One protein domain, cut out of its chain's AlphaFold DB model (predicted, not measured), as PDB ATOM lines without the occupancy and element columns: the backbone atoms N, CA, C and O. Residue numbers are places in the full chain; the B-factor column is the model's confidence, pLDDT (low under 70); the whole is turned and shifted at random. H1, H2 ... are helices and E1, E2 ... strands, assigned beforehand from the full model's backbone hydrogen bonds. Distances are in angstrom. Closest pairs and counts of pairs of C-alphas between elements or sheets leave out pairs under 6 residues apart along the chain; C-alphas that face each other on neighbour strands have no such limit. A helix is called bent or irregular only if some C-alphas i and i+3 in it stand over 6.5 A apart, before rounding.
ATOM      1  N   PHE A 151     -43.021  22.801   2.800       94.12
ATOM      2  CA  PHE A 151     -42.748  24.117   2.217       94.12
ATOM      3  C   PHE A 151     -43.879  25.109   2.490       94.12
ATOM      4  O   PHE A 151     -43.629  26.294   2.713       94.12
ATOM      5  N   GLU A 152     -45.124  24.644   2.442       90.94
ATOM      6  CA  GLU A 152     -46.292  25.475   2.705       90.94
ATOM      7  C   GLU A 152     -46.267  25.989   4.146       90.94
ATOM      8  O   GLU A 152     -46.511  27.173   4.377       90.94
ATOM      9  N   VAL A 153     -45.875  25.127   5.085       91.25
ATOM     10  CA  VAL A 153     -45.788  25.430   6.518       91.25
ATOM     11  C   VAL A 153     -44.545  26.249   6.862       91.25
ATOM     12  O   VAL A 153     -44.649  27.340   7.418       91.25
ATOM     13  N   LEU A 154     -43.361  25.738   6.522       92.00
ATOM     14  CA  LEU A 154     -42.066  26.294   6.929       92.00
ATOM     15  C   LEU A 154     -41.567  27.410   5.998       92.00
ATOM     16  O   LEU A 154     -40.653  28.150   6.351       92.00
ATOM     17  N   ARG A 155     -42.195  27.583   4.830       89.31
ATOM     18  CA  ARG A 155     -41.927  28.648   3.847       89.31
ATOM     19  C   ARG A 155     -40.562  28.551   3.154       89.31
ATOM     20  O   ARG A 155     -39.773  27.631   3.330       89.31
ATOM     21  N   SER A 156     -40.284  29.516   2.276       86.44
ATOM     22  CA  SER A 156     -39.044  29.548   1.493       86.44
ATOM     23  C   SER A 156     -37.806  29.662   2.392       86.44
ATOM     24  O   SER A 156     -37.796  30.526   3.267       86.44
ATOM     25  N   PRO A 157     -36.710  28.923   2.125       83.69
ATOM     26  CA  PRO A 157     -35.472  28.967   2.916       83.69
ATOM     27  C   PRO A 157     -34.649  30.252   2.720       83.69
ATOM     28  O   PRO A 157     -33.431  30.257   2.899       83.69
ATOM     29  N   ASN A 158     -35.292  31.346   2.316       82.69
ATOM     30  CA  ASN A 158     -34.651  32.647   2.231       82.69
ATOM     31  C   ASN A 158     -34.327  33.130   3.646       82.69
ATOM     32  O   ASN A 158     -35.123  32.948   4.576       82.69
ATOM     33  N   ARG A 159     -33.156  33.754   3.790       75.12
ATOM     34  CA  ARG A 159     -32.787  34.440   5.025       75.12
ATOM     35  C   ARG A 159     -33.644  35.682   5.199       75.12
ATOM     36  O   ARG A 159     -33.914  36.400   4.234       75.12
ATOM     37  N   LEU A 160     -34.051  35.924   6.435       63.59
ATOM     38  CA  LEU A 160     -34.744  37.144   6.816       63.59
ATOM     39  C   LEU A 160     -33.678  38.214   7.067       63.59
ATOM     40  O   LEU A 160     -32.736  37.986   7.824       63.59
ATOM     41  N   SER A 161     -33.810  39.372   6.416       57.25
ATOM     42  CA  SER A 161     -32.799  40.443   6.433       57.25
ATOM     43  C   SER A 161     -32.444  40.953   7.833       57.25
ATOM     44  O   SER A 161     -31.398  41.565   7.999       57.25
ATOM     45  N   SER A 162     -33.300  40.712   8.826       59.56
ATOM     46  CA  SER A 162     -33.135  41.186  10.200       59.56
ATOM     47  C   SER A 162     -32.717  40.115  11.217       59.56
ATOM     48  O   SER A 162     -32.473  40.481  12.356       59.56
ATOM     49  N   ASP A 163     -32.669  38.823  10.861       61.34
ATOM     50  CA  ASP A 163     -32.398  37.726  11.823       61.34
ATOM     51  C   ASP A 163     -31.203  36.842  11.413       61.34
ATOM     52  O   ASP A 163     -30.789  35.963  12.154       61.34
ATOM     53  N   ASN A 164     -30.622  37.036  10.220       70.19
ATOM     54  CA  ASN A 164     -29.563  36.187   9.631       70.19
ATOM     55  C   ASN A 164     -29.882  34.676   9.520       70.19
ATOM     56  O   ASN A 164     -29.147  33.952   8.842       70.19
ATOM     57  N   ARG A 165     -30.990  34.216  10.105       83.00
ATOM     58  CA  ARG A 165     -31.534  32.863  10.072       83.00
ATOM     59  C   ARG A 165     -32.532  32.690   8.928       83.00
ATOM     60  O   ARG A 165     -33.110  33.648   8.396       83.00
ATOM     61  N   SER A 166     -32.714  31.443   8.513       87.56
ATOM     62  CA  SER A 166     -33.693  31.054   7.500       87.56
ATOM     63  C   SER A 166     -35.130  31.122   8.031       87.56
ATOM     64  O   SER A 166     -35.399  30.799   9.186       87.56
ATOM     65  N   THR A 167     -36.073  31.485   7.157       90.62
ATOM     66  CA  THR A 167     -37.507  31.528   7.510       90.62
ATOM     67  C   THR A 167     -38.033  30.202   8.102       90.62
ATOM     68  O   THR A 167     -38.720  30.273   9.120       90.62
ATOM     69  N   PRO A 168     -37.685  29.008   7.567       94.19
ATOM     70  CA  PRO A 168     -38.076  27.718   8.151       94.19
ATOM     71  C   PRO A 168     -37.693  27.550   9.617       94.19
ATOM     72  O   PRO A 168     -38.502  27.098  10.423       94.19
ATOM     73  N   TYR A 169     -36.478  27.963   9.974       94.06
ATOM     74  CA  TYR A 169     -36.002  27.909  11.351       94.06
ATOM     75  C   TYR A 169     -36.791  28.858  12.258       94.06
ATOM     76  O   TYR A 169     -37.215  28.475  13.348       94.06
ATOM     77  N   THR A 170     -37.060  30.078  11.793       92.69
ATOM     78  CA  THR A 170     -37.867  31.049  12.539       92.69
ATOM     79  C   THR A 170     -39.303  30.555  12.758       92.69
ATOM     80  O   THR A 170     -39.826  30.688  13.863       92.69
ATOM     81  N   VAL A 171     -39.933  29.939  11.748       94.62
ATOM     82  CA  VAL A 171     -41.267  29.320  11.878       94.62
ATOM     83  C   VAL A 171     -41.247  28.193  12.912       94.62
ATOM     84  O   VAL A 171     -42.109  28.172  13.788       94.62
ATOM     85  N   ALA A 172     -40.251  27.302  12.864       96.06
ATOM     86  CA  ALA A 172     -40.116  26.221  13.840       96.06
ATOM     87  C   ALA A 172     -40.007  26.755  15.278       96.06
ATOM     88  O   ALA A 172     -40.706  26.262  16.158       96.06
ATOM     89  N   ARG A 173     -39.241  27.834  15.508       95.25
ATOM     90  CA  ARG A 173     -39.159  28.481  16.832       95.25
ATOM     91  C   ARG A 173     -40.511  28.985  17.342       95.25
ATOM     92  O   ARG A 173     -40.788  28.865  18.532       95.25
ATOM     93  N   PHE A 174     -41.353  29.546  16.470       96.12
ATOM     94  CA  PHE A 174     -42.713  29.939  16.860       96.12
ATOM     95  C   PHE A 174     -43.585  28.727  17.196       96.12
ATOM     96  O   PHE A 174     -44.338  28.786  18.166       96.12
ATOM     97  N   LEU A 175     -43.489  27.639  16.425       96.81
ATOM     98  CA  LEU A 175     -44.247  26.415  16.695       96.81
ATOM     99  C   LEU A 175     -43.859  25.792  18.029       96.81
ATOM    100  O   LEU A 175     -44.735  25.535  18.845       96.81
ATOM    101  N   GLU A 176     -42.565  25.635  18.285       96.38
ATOM    102  CA  GLU A 176     -42.047  25.054  19.526       96.38
ATOM    103  C   GLU A 176     -42.385  25.908  20.750       96.38
ATOM    104  O   GLU A 176     -42.677  25.375  21.815       96.38
ATOM    105  N   TYR A 177     -42.421  27.235  20.598       96.75
ATOM    106  CA  TYR A 177     -42.871  28.130  21.662       96.75
ATOM    107  C   TYR A 177     -44.370  27.995  21.956       96.75
ATOM    108  O   TYR A 177     -44.778  28.011  23.114       96.75
ATOM    109  N   LEU A 178     -45.204  27.884  20.916       96.56
ATOM    110  CA  LEU A 178     -46.658  27.785  21.073       96.56
ATOM    111  C   LEU A 178     -47.121  26.376  21.465       96.56
ATOM    112  O   LEU A 178     -48.189  26.237  22.052       96.56
ATOM    113  N   TYR A 179     -46.344  25.342  21.151       97.31
ATOM    114  CA  TYR A 179     -46.687  23.938  21.359       97.31
ATOM    115  C   TYR A 179     -47.072  23.559  22.804       97.31
ATOM    116  O   TYR A 179     -48.142  22.962  22.983       97.31
ATOM    117  N   PRO A 180     -46.294  23.926  23.847       96.06
ATOM    118  CA  PRO A 180     -46.664  23.611  25.227       96.06
ATOM    119  C   PRO A 180     -47.834  24.466  25.738       96.06
ATOM    120  O   PRO A 180     -48.369  24.200  26.814       96.06
ATOM    121  N   ILE A 181     -48.249  25.494  24.991       94.44
ATOM    122  CA  ILE A 181     -49.273  26.443  25.416       94.44
ATOM    123  C   ILE A 181     -50.626  26.039  24.821       94.44
ATOM    124  O   ILE A 181     -50.877  26.124  23.618       94.44
ATOM    125  N   ASN A 182     -51.541  25.611  25.688       87.06
ATOM    126  CA  ASN A 182     -52.882  25.186  25.278       87.06
ATOM    127  C   ASN A 182     -53.867  26.350  25.085       87.06
ATOM    128  O   ASN A 182     -54.934  26.147  24.502       87.06
ATOM    129  N   ASP A 183     -53.498  27.559  25.505       94.44
ATOM    130  CA  ASP A 183     -54.354  28.745  25.483       94.44
ATOM    131  C   ASP A 183     -53.898  29.814  24.487       94.44
ATOM    132  O   ASP A 183     -52.756  29.857  24.033       94.44
ATOM    133  N   PHE A 184     -54.822  30.715  24.162       96.75
ATOM    134  CA  PHE A 184     -54.567  31.862  23.301       96.75
ATOM    135  C   PHE A 184     -53.605  32.858  23.959       96.75
ATOM    136  O   PHE A 184     -53.921  33.465  24.980       96.75
ATOM    137  N   GLN A 185     -52.463  33.093  23.317       96.69
ATOM    138  CA  GLN A 185     -51.455  34.058  23.747       96.69
ATOM    139  C   GLN A 185     -51.528  35.329  22.913       96.69
ATOM    140  O   GLN A 185     -51.773  35.294  21.705       96.69
ATOM    141  N   ARG A 186     -51.300  36.483  23.537       96.06
ATOM    142  CA  ARG A 186     -51.286  37.755  22.814       96.06
ATOM    143  C   ARG A 186     -50.080  37.794  21.875       96.06
ATOM    144  O   ARG A 186     -48.946  37.571  22.289       96.06
ATOM    145  N   LYS A 187     -50.310  38.162  20.612       95.56
ATOM    146  CA  LYS A 187     -49.281  38.228  19.560       95.56
ATOM    147  C   LYS A 187     -48.027  38.996  19.999       95.56
ATOM    148  O   LYS A 187     -46.916  38.544  19.751       95.56
ATOM    149  N   SER A 188     -48.200  40.168  20.615       94.31
ATOM    150  CA  SER A 188     -47.078  41.008  21.055       94.31
ATOM    151  C   SER A 188     -46.186  40.313  22.076       94.31
ATOM    152  O   SER A 188     -44.978  40.522  22.063       94.31
ATOM    153  N   ASP A 189     -46.774  39.487  22.939       95.38
ATOM    154  CA  ASP A 189     -46.046  38.817  24.009       95.38
ATOM    155  C   ASP A 189     -45.278  37.617  23.448       95.38
ATOM    156  O   ASP A 189     -44.092  37.496  23.730       95.38
ATOM    157  N   ILE A 190     -45.876  36.855  22.520       96.06
ATOM    158  CA  ILE A 190     -45.180  35.795  21.763       96.06
ATOM    159  C   ILE A 190     -43.929  36.352  21.061       96.06
ATOM    160  O   ILE A 190     -42.832  35.809  21.190       96.06
ATOM    161  N   ILE A 191     -44.083  37.451  20.309       94.19
ATOM    162  CA  ILE A 191     -42.980  38.069  19.555       94.19
ATOM    163  C   ILE A 191     -41.880  38.556  20.505       94.19
ATOM    164  O   ILE A 191     -40.699  38.301  20.254       94.19
ATOM    165  N   ARG A 192     -42.265  39.225  21.601       93.56
ATOM    166  CA  ARG A 192     -41.331  39.723  22.618       93.56
ATOM    167  C   ARG A 192     -40.565  38.574  23.273       93.56
ATOM    168  O   ARG A 192     -39.350  38.671  23.389       93.56
ATOM    169  N   SER A 193     -41.244  37.492  23.652       94.81
ATOM    170  CA  SER A 193     -40.624  36.323  24.286       94.81
ATOM    171  C   SER A 193     -39.592  35.633  23.398       94.81
ATOM    172  O   SER A 193     -38.607  35.108  23.907       94.81
ATOM    173  N   LEU A 194     -39.788  35.642  22.079       92.12
ATOM    174  CA  LEU A 194     -38.849  35.032  21.134       92.12
ATOM    175  C   LEU A 194     -37.731  35.974  20.664       92.12
ATOM    176  O   LEU A 194     -36.792  35.509  20.010       92.12
ATOM    177  N   GLY A 195     -37.815  37.261  21.013       90.44
ATOM    178  CA  GLY A 195     -36.808  38.272  20.694       90.44
ATOM    179  C   GLY A 195     -36.815  38.732  19.235       90.44
ATOM    180  O   GLY A 195     -35.797  39.215  18.748       90.44
ATOM    181  N   PHE A 196     -37.929  38.578  18.511       87.75
ATOM    182  CA  PHE A 196     -38.004  38.989  17.106       87.75
ATOM    183  C   PHE A 196     -38.438  40.453  16.945       87.75
ATOM    184  O   PHE A 196     -39.288  40.931  17.700       87.75
ATOM    185  N   PRO A 197     -37.952  41.163  15.905       87.25
ATOM    186  CA  PRO A 197     -38.518  42.449  15.513       87.25
ATOM    187  C   PRO A 197     -40.028  42.342  15.253       87.25
ATOM    188  O   PRO A 197     -40.479  41.401  14.591       87.25
ATOM    189  N   ASN A 198     -40.809  43.322  15.724       86.81
ATOM    190  CA  ASN A 198     -42.277  43.290  15.661       86.81
ATOM    191  C   ASN A 198     -42.832  43.039  14.252       86.81
ATOM    192  O   ASN A 198     -43.720  42.201  14.091       86.81
ATOM    193  N   ASP A 199     -42.289  43.709  13.236       86.75
ATOM    194  CA  ASP A 199     -42.737  43.555  11.846       86.75
ATOM    195  C   ASP A 199     -42.418  42.171  11.278       86.75
ATOM    196  O   ASP A 199     -43.197  41.611  10.499       86.75
ATOM    197  N   LEU A 200     -41.274  41.604  11.672       85.38
ATOM    198  CA  LEU A 200     -40.872  40.265  11.262       85.38
ATOM    199  C   LEU A 200     -41.783  39.218  11.903       85.38
ATOM    200  O   LEU A 200     -42.391  38.411  11.197       85.38
ATOM    201  N   GLY A 201     -41.909  39.267  13.230       89.81
ATOM    202  CA  GLY A 201     -42.742  38.342  13.987       89.81
ATOM    203  C   GLY A 201     -44.208  38.419  13.566       89.81
ATOM    204  O   GLY A 201     -44.850  37.387  13.393       89.81
ATOM    205  N   PHE A 202     -44.730  39.624  13.306       90.62
ATOM    206  CA  PHE A 202     -46.085  39.802  12.786       90.62
ATOM    207  C   PHE A 202     -46.275  39.114  11.436       90.62
ATOM    208  O   PHE A 202     -47.219  38.345  11.281       90.62
ATOM    209  N   ARG A 203     -45.376  39.354  10.475       89.50
ATOM    210  CA  ARG A 203     -45.468  38.768   9.133       89.50
ATOM    211  C   ARG A 203     -45.436  37.244   9.173       89.50
ATOM    212  O   ARG A 203     -46.217  36.605   8.475       89.50
ATOM    213  N   ILE A 204     -44.556  36.672   9.993       91.06
ATOM    214  CA  ILE A 204     -44.426  35.219  10.136       91.06
ATOM    215  C   ILE A 204     -45.675  34.631  10.784       91.06
ATOM    216  O   ILE A 204     -46.285  33.742  10.200       91.06
ATOM    217  N   LEU A 205     -46.111  35.165  11.926       93.50
ATOM    218  CA  LEU A 205     -47.304  34.672  12.616       93.50
ATOM    219  C   LEU A 205     -48.558  34.793  11.749       93.50
ATOM    220  O   LEU A 205     -49.376  33.880  11.731       93.50
ATOM    221  N   MET A 206     -48.702  35.875  10.981       90.69
ATOM    222  CA  MET A 206     -49.837  36.016  10.069       90.69
ATOM    223  C   MET A 206     -49.778  35.003   8.933       90.69
ATOM    224  O   MET A 206     -50.770  34.333   8.651       90.69
ATOM    225  N   SER A 207     -48.592  34.780   8.376       89.38
ATOM    226  CA  SER A 207     -48.384  33.721   7.396       89.38
ATOM    227  C   SER A 207     -48.690  32.325   7.962       89.38
ATOM    228  O   SER A 207     -49.225  31.492   7.238       89.38
ATOM    229  N   MET A 208     -48.402  32.062   9.240       93.81
ATOM    230  CA  MET A 208     -48.749  30.796   9.908       93.81
ATOM    231  C   MET A 208     -50.259  30.641  10.133       93.81
ATOM    232  O   MET A 208     -50.766  29.519  10.143       93.81
ATOM    233  N   THR A 209     -50.988  31.750  10.302       93.50
ATOM    234  CA  THR A 209     -52.459  31.709  10.355       93.50
ATOM    235  C   THR A 209     -53.073  31.437   8.988       93.50
ATOM    236  O   THR A 209     -54.021  30.667   8.892       93.50
ATOM    237  N   GLU A 210     -52.501  32.001   7.921       89.25
ATOM    238  CA  GLU A 210     -52.943  31.755   6.542       89.25
ATOM    239  C   GLU A 210     -52.729  30.296   6.117       89.25
ATOM    240  O   GLU A 210     -53.544  29.762   5.374       89.25
ATOM    241  N   SER A 211     -51.671  29.636   6.604       87.75
ATOM    242  CA  SER A 211     -51.437  28.202   6.367       87.75
ATOM    243  C   SER A 211     -52.208  27.278   7.320       87.75
ATOM    244  O   SER A 211     -52.023  26.065   7.275       87.75
ATOM    245  N   GLY A 212     -53.041  27.816   8.219       91.94
ATOM    246  CA  GLY A 212     -53.845  27.015   9.151       91.94
ATOM    247  C   GLY A 212     -53.044  26.305  10.250       91.94
ATOM    248  O   GLY A 212     -53.554  25.397  10.903       91.94
ATOM    249  N   ILE A 213     -51.793  26.704  10.476       94.69
ATOM    250  CA  ILE A 213     -50.883  26.104  11.467       94.69
ATOM    251  C   ILE A 213     -51.024  26.796  12.835       94.69
ATOM    252  O   ILE A 213     -50.740  26.219  13.887       94.69
ATOM    253  N   VAL A 214     -51.525  28.031  12.832       96.12
ATOM    254  CA  VAL A 214     -51.853  28.812  14.027       96.12
ATOM    255  C   VAL A 214     -53.284  29.326  13.913       96.12
ATOM    256  O   VAL A 214     -53.684  29.883  12.895       96.12
ATOM    257  N   GLU A 215     -54.056  29.169  14.978       96.50
ATOM    258  CA  GLU A 215     -55.392  29.734  15.122       96.50
ATOM    259  C   GLU A 215     -55.310  31.185  15.589       96.50
ATOM    260  O   GLU A 215     -54.475  31.545  16.422       96.50
ATOM    261  N   ARG A 216     -56.216  32.023  15.082       95.44
ATOM    262  CA  ARG A 216     -56.273  33.451  15.396       95.44
ATOM    263  C   ARG A 216     -57.601  33.818  16.034       95.44
ATOM    264  O   ARG A 216     -58.660  33.535  15.484       95.44
ATOM    265  N   LYS A 217     -57.529  34.574  17.129       95.81
ATOM    266  CA  LYS A 217     -58.664  35.251  17.762       95.81
ATOM    267  C   LYS A 217     -58.375  36.745  17.876       95.81
ATOM    268  O   LYS A 217     -57.269  37.144  18.231       95.81
ATOM    269  N   VAL A 218     -59.360  37.585  17.573       95.25
ATOM    270  CA  VAL A 218     -59.261  39.044  17.733       95.25
ATOM    271  C   VAL A 218     -60.192  39.471  18.861       95.25
ATOM    272  O   VAL A 218     -61.356  39.080  18.877       95.25
ATOM    273  N   VAL A 219     -59.674  40.240  19.818       94.50
ATOM    274  CA  VAL A 219     -60.445  40.798  20.940       94.50
ATOM    275  C   VAL A 219     -60.103  42.281  21.049       94.50
ATOM    276  O   VAL A 219     -58.966  42.641  21.370       94.50
ATOM    277  N   GLY A 220     -61.069  43.145  20.723       93.12
ATOM    278  CA  GLY A 220     -60.816  44.573  20.514       93.12
ATOM    279  C   GLY A 220     -59.737  44.784  19.446       93.12
ATOM    280  O   GLY A 220     -59.790  44.183  18.377       93.12
ATOM    281  N   ASN A 221     -58.706  45.570  19.772       90.62
ATOM    282  CA  ASN A 221     -57.558  45.821  18.887       90.62
ATOM    283  C   ASN A 221     -56.398  44.823  19.079       90.62
ATOM    284  O   ASN A 221     -55.320  45.004  18.513       90.62
ATOM    285  N   SER A 222     -56.584  43.782  19.898       93.06
ATOM    286  CA  SER A 222     -55.542  42.798  20.200       93.06
ATOM    287  C   SER A 222     -55.736  41.504  19.414       93.06
ATOM    288  O   SER A 222     -56.840  40.970  19.312       93.06
ATOM    289  N   VAL A 223     -54.629  40.974  18.890       94.94
ATOM    290  CA  VAL A 223     -54.577  39.674  18.211       94.94
ATOM    291  C   VAL A 223     -54.012  38.637  19.172       94.94
ATOM    292  O   VAL A 223     -52.938  38.838  19.741       94.94
ATOM    293  N   PHE A 224     -54.723  37.527  19.309       96.88
ATOM    294  CA  PHE A 224     -54.336  36.368  20.095       96.88
ATOM    295  C   PHE A 224     -54.179  35.153  19.191       96.88
ATOM    296  O   PHE A 224     -54.911  35.002  18.210       96.88
ATOM    297  N   LEU A 225     -53.220  34.299  19.523       97.31
ATOM    298  CA  LEU A 225     -52.794  33.179  18.702       97.31
ATOM    299  C   LEU A 225     -52.643  31.919  19.550       97.31
ATOM    300  O   LEU A 225     -52.232  31.996  20.708       97.31
ATOM    301  N   LYS A 226     -52.954  30.769  18.961       96.88
ATOM    302  CA  LYS A 226     -52.788  29.440  19.558       96.88
ATOM    303  C   LYS A 226     -52.329  28.469  18.475       96.88
ATOM    304  O   LYS A 226     -52.702  28.629  17.317       96.88
ATOM    305  N   ILE A 227     -51.521  27.470  18.819       97.00
ATOM    306  CA  ILE A 227     -51.155  26.420  17.862       97.00
ATOM    307  C   ILE A 227     -52.396  25.610  17.446       97.00
ATOM    308  O   ILE A 227     -53.183  25.197  18.301       97.00
ATOM    309  N   SER A 228     -52.588  25.399  16.140       96.31
ATOM    310  CA  SER A 228     -53.703  24.590  15.631       96.31
ATOM    311  C   SER A 228     -53.412  23.091  15.762       96.31
ATOM    312  O   SER A 228     -52.289  22.690  16.082       96.31
ATOM    313  N   ARG A 229     -54.393  22.235  15.442       94.81
ATOM    314  CA  ARG A 229     -54.166  20.782  15.314       94.81
ATOM    315  C   ARG A 229     -53.048  20.460  14.314       94.81
ATOM    316  O   ARG A 229     -52.172  19.666  14.632       94.81
ATOM    317  N   ASN A 230     -53.046  21.108  13.148       94.38
ATOM    318  CA  ASN A 230     -52.012  20.894  12.132       94.38
ATOM    319  C   ASN A 230     -50.644  21.385  12.618       94.38
ATOM    320  O   ASN A 230     -49.635  20.739  12.355       94.38
ATOM    321  N   GLY A 231     -50.596  22.494  13.364       96.00
ATOM    322  CA  GLY A 231     -49.354  22.959  13.976       96.00
ATOM    323  C   GLY A 231     -48.798  21.999  15.015       96.00
ATOM    324  O   GLY A 231     -47.597  21.749  15.004       96.00
ATOM    325  N   ARG A 232     -49.654  21.412  15.859       96.62
ATOM    326  CA  ARG A 232     -49.234  20.364  16.802       96.62
ATOM    327  C   ARG A 232     -48.685  19.151  16.071       96.62
ATOM    328  O   ARG A 232     -47.582  18.736  16.377       96.62
ATOM    329  N   MET A 233     -49.377  18.694  15.033       96.38
ATOM    330  CA  MET A 233     -48.940  17.570  14.204       96.38
ATOM    331  C   MET A 233     -47.565  17.802  13.559       96.38
ATOM    332  O   MET A 233     -46.731  16.908  13.549       96.38
ATOM    333  N   VAL A 234     -47.277  19.021  13.084       97.25
ATOM    334  CA  VAL A 234     -45.934  19.384  12.589       97.25
ATOM    335  C   VAL A 234     -44.883  19.302  13.700       97.25
ATOM    336  O   VAL A 234     -43.747  18.912  13.437       97.25
ATOM    337  N   VAL A 235     -45.223  19.678  14.931       97.62
ATOM    338  CA  VAL A 235     -44.290  19.565  16.059       97.62
ATOM    339  C   VAL A 235     -44.074  18.096  16.428       97.62
ATOM    340  O   VAL A 235     -42.936  17.639  16.411       97.62
ATOM    341  N   ASP A 236     -45.159  17.363  16.670       97.12
ATOM    342  CA  ASP A 236     -45.170  15.978  17.152       97.12
ATOM    343  C   ASP A 236     -44.542  14.996  16.159       97.12
ATOM    344  O   ASP A 236     -43.730  14.154  16.535       97.12
ATOM    345  N   GLU A 237     -44.906  15.099  14.881       96.50
ATOM    346  CA  GLU A 237     -44.559  14.094  13.872       96.50
ATOM    347  C   GLU A 237     -43.375  14.503  12.989       96.50
ATOM    348  O   GLU A 237     -42.855  13.676  12.239       96.50
ATOM    349  N   PHE A 238     -42.922  15.761  13.065       97.44
ATOM    350  CA  PHE A 238     -41.785  16.233  12.272       97.44
ATOM    351  C   PHE A 238     -40.701  16.936  13.096       97.44
ATOM    352  O   PHE A 238     -39.552  16.496  13.054       97.44
ATOM    353  N   LEU A 239     -41.007  18.006  13.840       97.81
ATOM    354  CA  LEU A 239     -39.965  18.786  14.531       97.81
ATOM    355  C   LEU A 239     -39.327  18.034  15.705       97.81
ATOM    356  O   LEU A 239     -38.108  18.099  15.848       97.81
ATOM    357  N   GLU A 240     -40.099  17.312  16.514       96.75
ATOM    358  CA  GLU A 240     -39.563  16.496  17.610       96.75
ATOM    359  C   GLU A 240     -38.704  15.327  17.089       96.75
ATOM    360  O   GLU A 240     -37.537  15.230  17.489       96.75
ATOM    361  N   PRO A 241     -39.164  14.507  16.117       95.44
ATOM    362  CA  PRO A 241     -38.311  13.504  15.481       95.44
ATOM    363  C   PRO A 241     -37.061  14.100  14.824       95.44
ATOM    364  O   PRO A 241     -35.971  13.545  14.957       95.44
ATOM    365  N   LEU A 242     -37.172  15.262  14.169       95.38
ATOM    366  CA  LEU A 242     -36.015  15.985  13.641       95.38
ATOM    367  C   LEU A 242     -35.039  16.359  14.763       95.38
ATOM    368  O   LEU A 242     -33.847  16.084  14.643       95.38
ATOM    369  N   ASN A 243     -35.521  16.975  15.845       95.00
ATOM    370  CA  ASN A 243     -34.702  17.377  16.990       95.00
ATOM    371  C   ASN A 243     -33.980  16.166  17.605       95.00
ATOM    372  O   ASN A 243     -32.824  16.294  18.012       95.00
ATOM    373  N   PHE A 244     -34.630  15.001  17.646       91.94
ATOM    374  CA  PHE A 244     -34.015  13.748  18.078       91.94
ATOM    375  C   PHE A 244     -32.891  13.305  17.132       91.94
ATOM    376  O   PHE A 244     -31.774  13.076  17.592       91.94
ATOM    377  N   LEU A 245     -33.148  13.256  15.820       90.94
ATOM    378  CA  LEU A 245     -32.164  12.835  14.814       90.94
ATOM    379  C   LEU A 245     -30.910  13.720  14.811       90.94
ATOM    380  O   LEU A 245     -29.795  13.219  14.752       90.94
ATOM    381  N   ILE A 246     -31.063  15.041  14.910       91.38
ATOM    382  CA  ILE A 246     -29.928  15.976  14.775       91.38
ATOM    383  C   ILE A 246     -29.055  16.083  16.035       91.38
ATOM    384  O   ILE A 246     -27.963  16.659  15.972       91.38
ATOM    385  N   ARG A 247     -29.543  15.567  17.174       88.19
ATOM    386  CA  ARG A 247     -28.777  15.427  18.425       88.19
ATOM    387  C   ARG A 247     -27.859  14.215  18.414       88.19
ATOM    388  O   ARG A 247     -26.952  14.162  19.240       88.19
ATOM    389  N   GLN A 248     -28.103  13.256  17.527       79.44
ATOM    390  CA  GLN A 248     -27.239  12.097  17.390       79.44
ATOM    391  C   GLN A 248     -25.873  12.519  16.845       79.44
ATOM    392  O   GLN A 248     -25.728  13.532  16.148       79.44
ATOM    393  N   ASP A 249     -24.860  11.741  17.207       71.62
ATOM    394  CA  ASP A 249     -23.528  11.932  16.668       71.62
ATOM    395  C   ASP A 249     -23.500  11.482  15.205       71.62
ATOM    396  O   ASP A 249     -23.962  10.391  14.873       71.62
ATOM    397  N   ILE A 250     -22.973  12.336  14.329       71.31
ATOM    398  CA  ILE A 250     -23.030  12.144  12.874       71.31
ATOM    399  C   ILE A 250     -22.304  10.860  12.473       71.31
ATOM    400  O   ILE A 250     -22.745  10.173  11.555       71.31
ATOM    401  N   GLU A 251     -21.220  10.540  13.178       62.22
ATOM    402  CA  GLU A 251     -20.384   9.365  12.923       62.22
ATOM    403  C   GLU A 251     -21.045   8.054  13.377       62.22
ATOM    404  O   GLU A 251     -20.686   6.987  12.885       62.22
ATOM    405  N   ASN A 252     -22.044   8.130  14.267       62.47
ATOM    406  CA  ASN A 252     -22.715   6.975  14.867       62.47
ATOM    407  C   ASN A 252     -24.163   6.782  14.383       62.47
ATOM    408  O   ASN A 252     -24.840   5.857  14.835       62.47
ATOM    409  N   CYS A 253     -24.666   7.632  13.483       63.38
ATOM    410  CA  CYS A 253     -25.978   7.420  12.877       63.38
ATOM    411  C   CYS A 253     -25.923   6.242  11.905       63.38
ATOM    412  O   CYS A 253     -25.289   6.334  10.850       63.38
ATOM    413  N   GLU A 254     -26.639   5.161  12.219       65.19
ATOM    414  CA  GLU A 254     -26.879   4.108  11.239       65.19
ATOM    415  C   GLU A 254     -27.691   4.689  10.066       65.19
ATOM    416  O   GLU A 254     -28.804   5.178  10.264       65.19
ATOM    417  N   PRO A 255     -27.147   4.674   8.838       57.31
ATOM    418  CA  PRO A 255     -27.723   5.390   7.699       57.31
ATOM    419  C   PRO A 255     -28.992   4.737   7.132       57.31
ATOM    420  O   PRO A 255     -29.650   5.331   6.280       57.31
ATOM    421  N   ASP A 256     -29.320   3.529   7.595       62.59
ATOM    422  CA  ASP A 256     -30.377   2.664   7.073       62.59
ATOM    423  C   ASP A 256     -31.338   2.240   8.193       62.59
ATOM    424  O   ASP A 256     -31.649   1.060   8.372       62.59
ATOM    425  N   ASP A 257     -31.828   3.216   8.962       74.25
ATOM    426  CA  ASP A 257     -32.931   2.966   9.885       74.25
ATOM    427  C   ASP A 257     -34.175   2.434   9.130       74.25
ATOM    428  O   ASP A 257     -34.329   2.567   7.907       74.25
ATOM    429  N   GLY A 258     -35.096   1.796   9.862       83.69
ATOM    430  CA  GLY A 258     -36.274   1.169   9.254       83.69
ATOM    431  C   GLY A 258     -37.132   2.134   8.421       83.69
ATOM    432  O   GLY A 258     -37.792   1.701   7.472       83.69
ATOM    433  N   LEU A 259     -37.101   3.438   8.723       89.56
ATOM    434  CA  LEU A 259     -37.806   4.456   7.949       89.56
ATOM    435  C   LEU A 259     -37.089   4.737   6.626       89.56
ATOM    436  O   LEU A 259     -37.747   4.745   5.584       89.56
ATOM    437  N   VAL A 260     -35.768   4.914   6.635       91.62
ATOM    438  CA  VAL A 260     -34.968   5.127   5.418       91.62
ATOM    439  C   VAL A 260     -35.143   3.957   4.452       91.62
ATOM    440  O   VAL A 260     -35.479   4.180   3.287       91.62
ATOM    441  N   VAL A 261     -35.027   2.715   4.927       91.75
ATOM    442  CA  VAL A 261     -35.221   1.509   4.097       91.75
ATOM    443  C   VAL A 261     -36.645   1.446   3.522       91.75
ATOM    444  O   VAL A 261     -36.853   1.173   2.333       91.75
ATOM    445  N   SER A 262     -37.647   1.747   4.349       92.81
ATOM    446  CA  SER A 262     -39.062   1.773   3.961       92.81
ATOM    447  C   SER A 262     -39.378   2.843   2.908       92.81
ATOM    448  O   SER A 262     -40.159   2.592   1.981       92.81
ATOM    449  N   VAL A 263     -38.757   4.022   3.016       95.25
ATOM    450  CA  VAL A 263     -38.906   5.114   2.047       95.25
ATOM    451  C   VAL A 263     -38.143   4.810   0.763       95.25
ATOM    452  O   VAL A 263     -38.718   4.948  -0.313       95.25
ATOM    453  N   LEU A 264     -36.892   4.346   0.838       94.12
ATOM    454  CA  LEU A 264     -36.070   4.032  -0.338       94.12
ATOM    455  C   LEU A 264     -36.689   2.928  -1.200       94.12
ATOM    456  O   LEU A 264     -36.778   3.079  -2.420       94.12
ATOM    457  N   SER A 265     -37.187   1.854  -0.580       94.69
ATOM    458  CA  SER A 265     -37.857   0.751  -1.293       94.69
ATOM    459  C   SER A 265     -39.127   1.188  -2.032       94.69
ATOM    460  O   SER A 265     -39.548   0.533  -2.988       94.69
ATOM    461  N   ARG A 266     -39.728   2.313  -1.627       96.06
ATOM    462  CA  ARG A 266     -40.969   2.859  -2.188       96.06
ATOM    463  C   ARG A 266     -40.816   4.319  -2.606       96.06
ATOM    464  O   ARG A 266     -41.791   5.067  -2.600       96.06
TER     465      ARG A 266
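AT A GLANCE: This is residues 151 to 266 of the 353 residues of an uncharacterized protein of Candidatus Woesebacteria bacterium GW2011_GWA1_39_8 (UniProt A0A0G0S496). A two-stranded hairpin, E1 and E2, packs on a small cluster of crossed helices, H2, H3 and H4, while the bent helix H5 runs off the other way toward H6, remote from that cluster. Residues 246 to 252 and 257 to 263 stick out. The printed part has 116 residues, in the order H1 H2 H3 H4 E1 E2 H5 H6, mostly helix, with one antiparallel sheet. It is only just loose, close to compact, with a radius of gyration of the C-alphas of 16.3 A, and elongated, spanning 53 by 30 by 22 A.

IN THESE COORDINATES: E1 is residues 214 to 219 and E2 222 to 227, 17.1 A long. H1 is 151 to 154, from C-alpha 151 at (-42.748, 24.117, 2.217); H2 is 167 to 178, 16.8 A; H3 is 187 to 194; H4 is 198 to 210, 18.2 A. H5, 229 to 247, was assigned as one helix by its hydrogen bonds but is bent, C-alphas 237 and 240 being 6.7 A apart: H5a is 229 to 237, H5b 240 to 247. H6, 258 to 264, ends at C-alpha 264, (-36.070, 4.032, -0.338).

HOW THE PARTS SIT: In the hairpin, N 217 and O 224 are 2.9 A apart, within hydrogen-bond range. The closest C-alphas of H4 and E1, Met 208 and Val 214, are 5.5 A apart; those of H3 and E2, Lys 187 and Phe 224, 5.4 A. H2, the hub, touches H5a with residues 175 to 176 alone, about perpendicular at 77 degrees, closest C-alphas Leu 175 and Gly 231, 6.7 A. H2 touches H1 too, closest C-alphas Leu 154 and Pro 168, 4.4 A. H5b and H6 are apart. Every O i to N i+4 pair is within range in H2, H3, H4, H5a, H5b and H6; H1 is too short for one.

THE WHOLE: The C-alphas farthest apart, Gly 220 and Glu 251, are 54.1 A apart. The printed part has no cut; the link H1 to H2 is long. pLDDT is under 70 at residues 160 to 163 and 251 to 256.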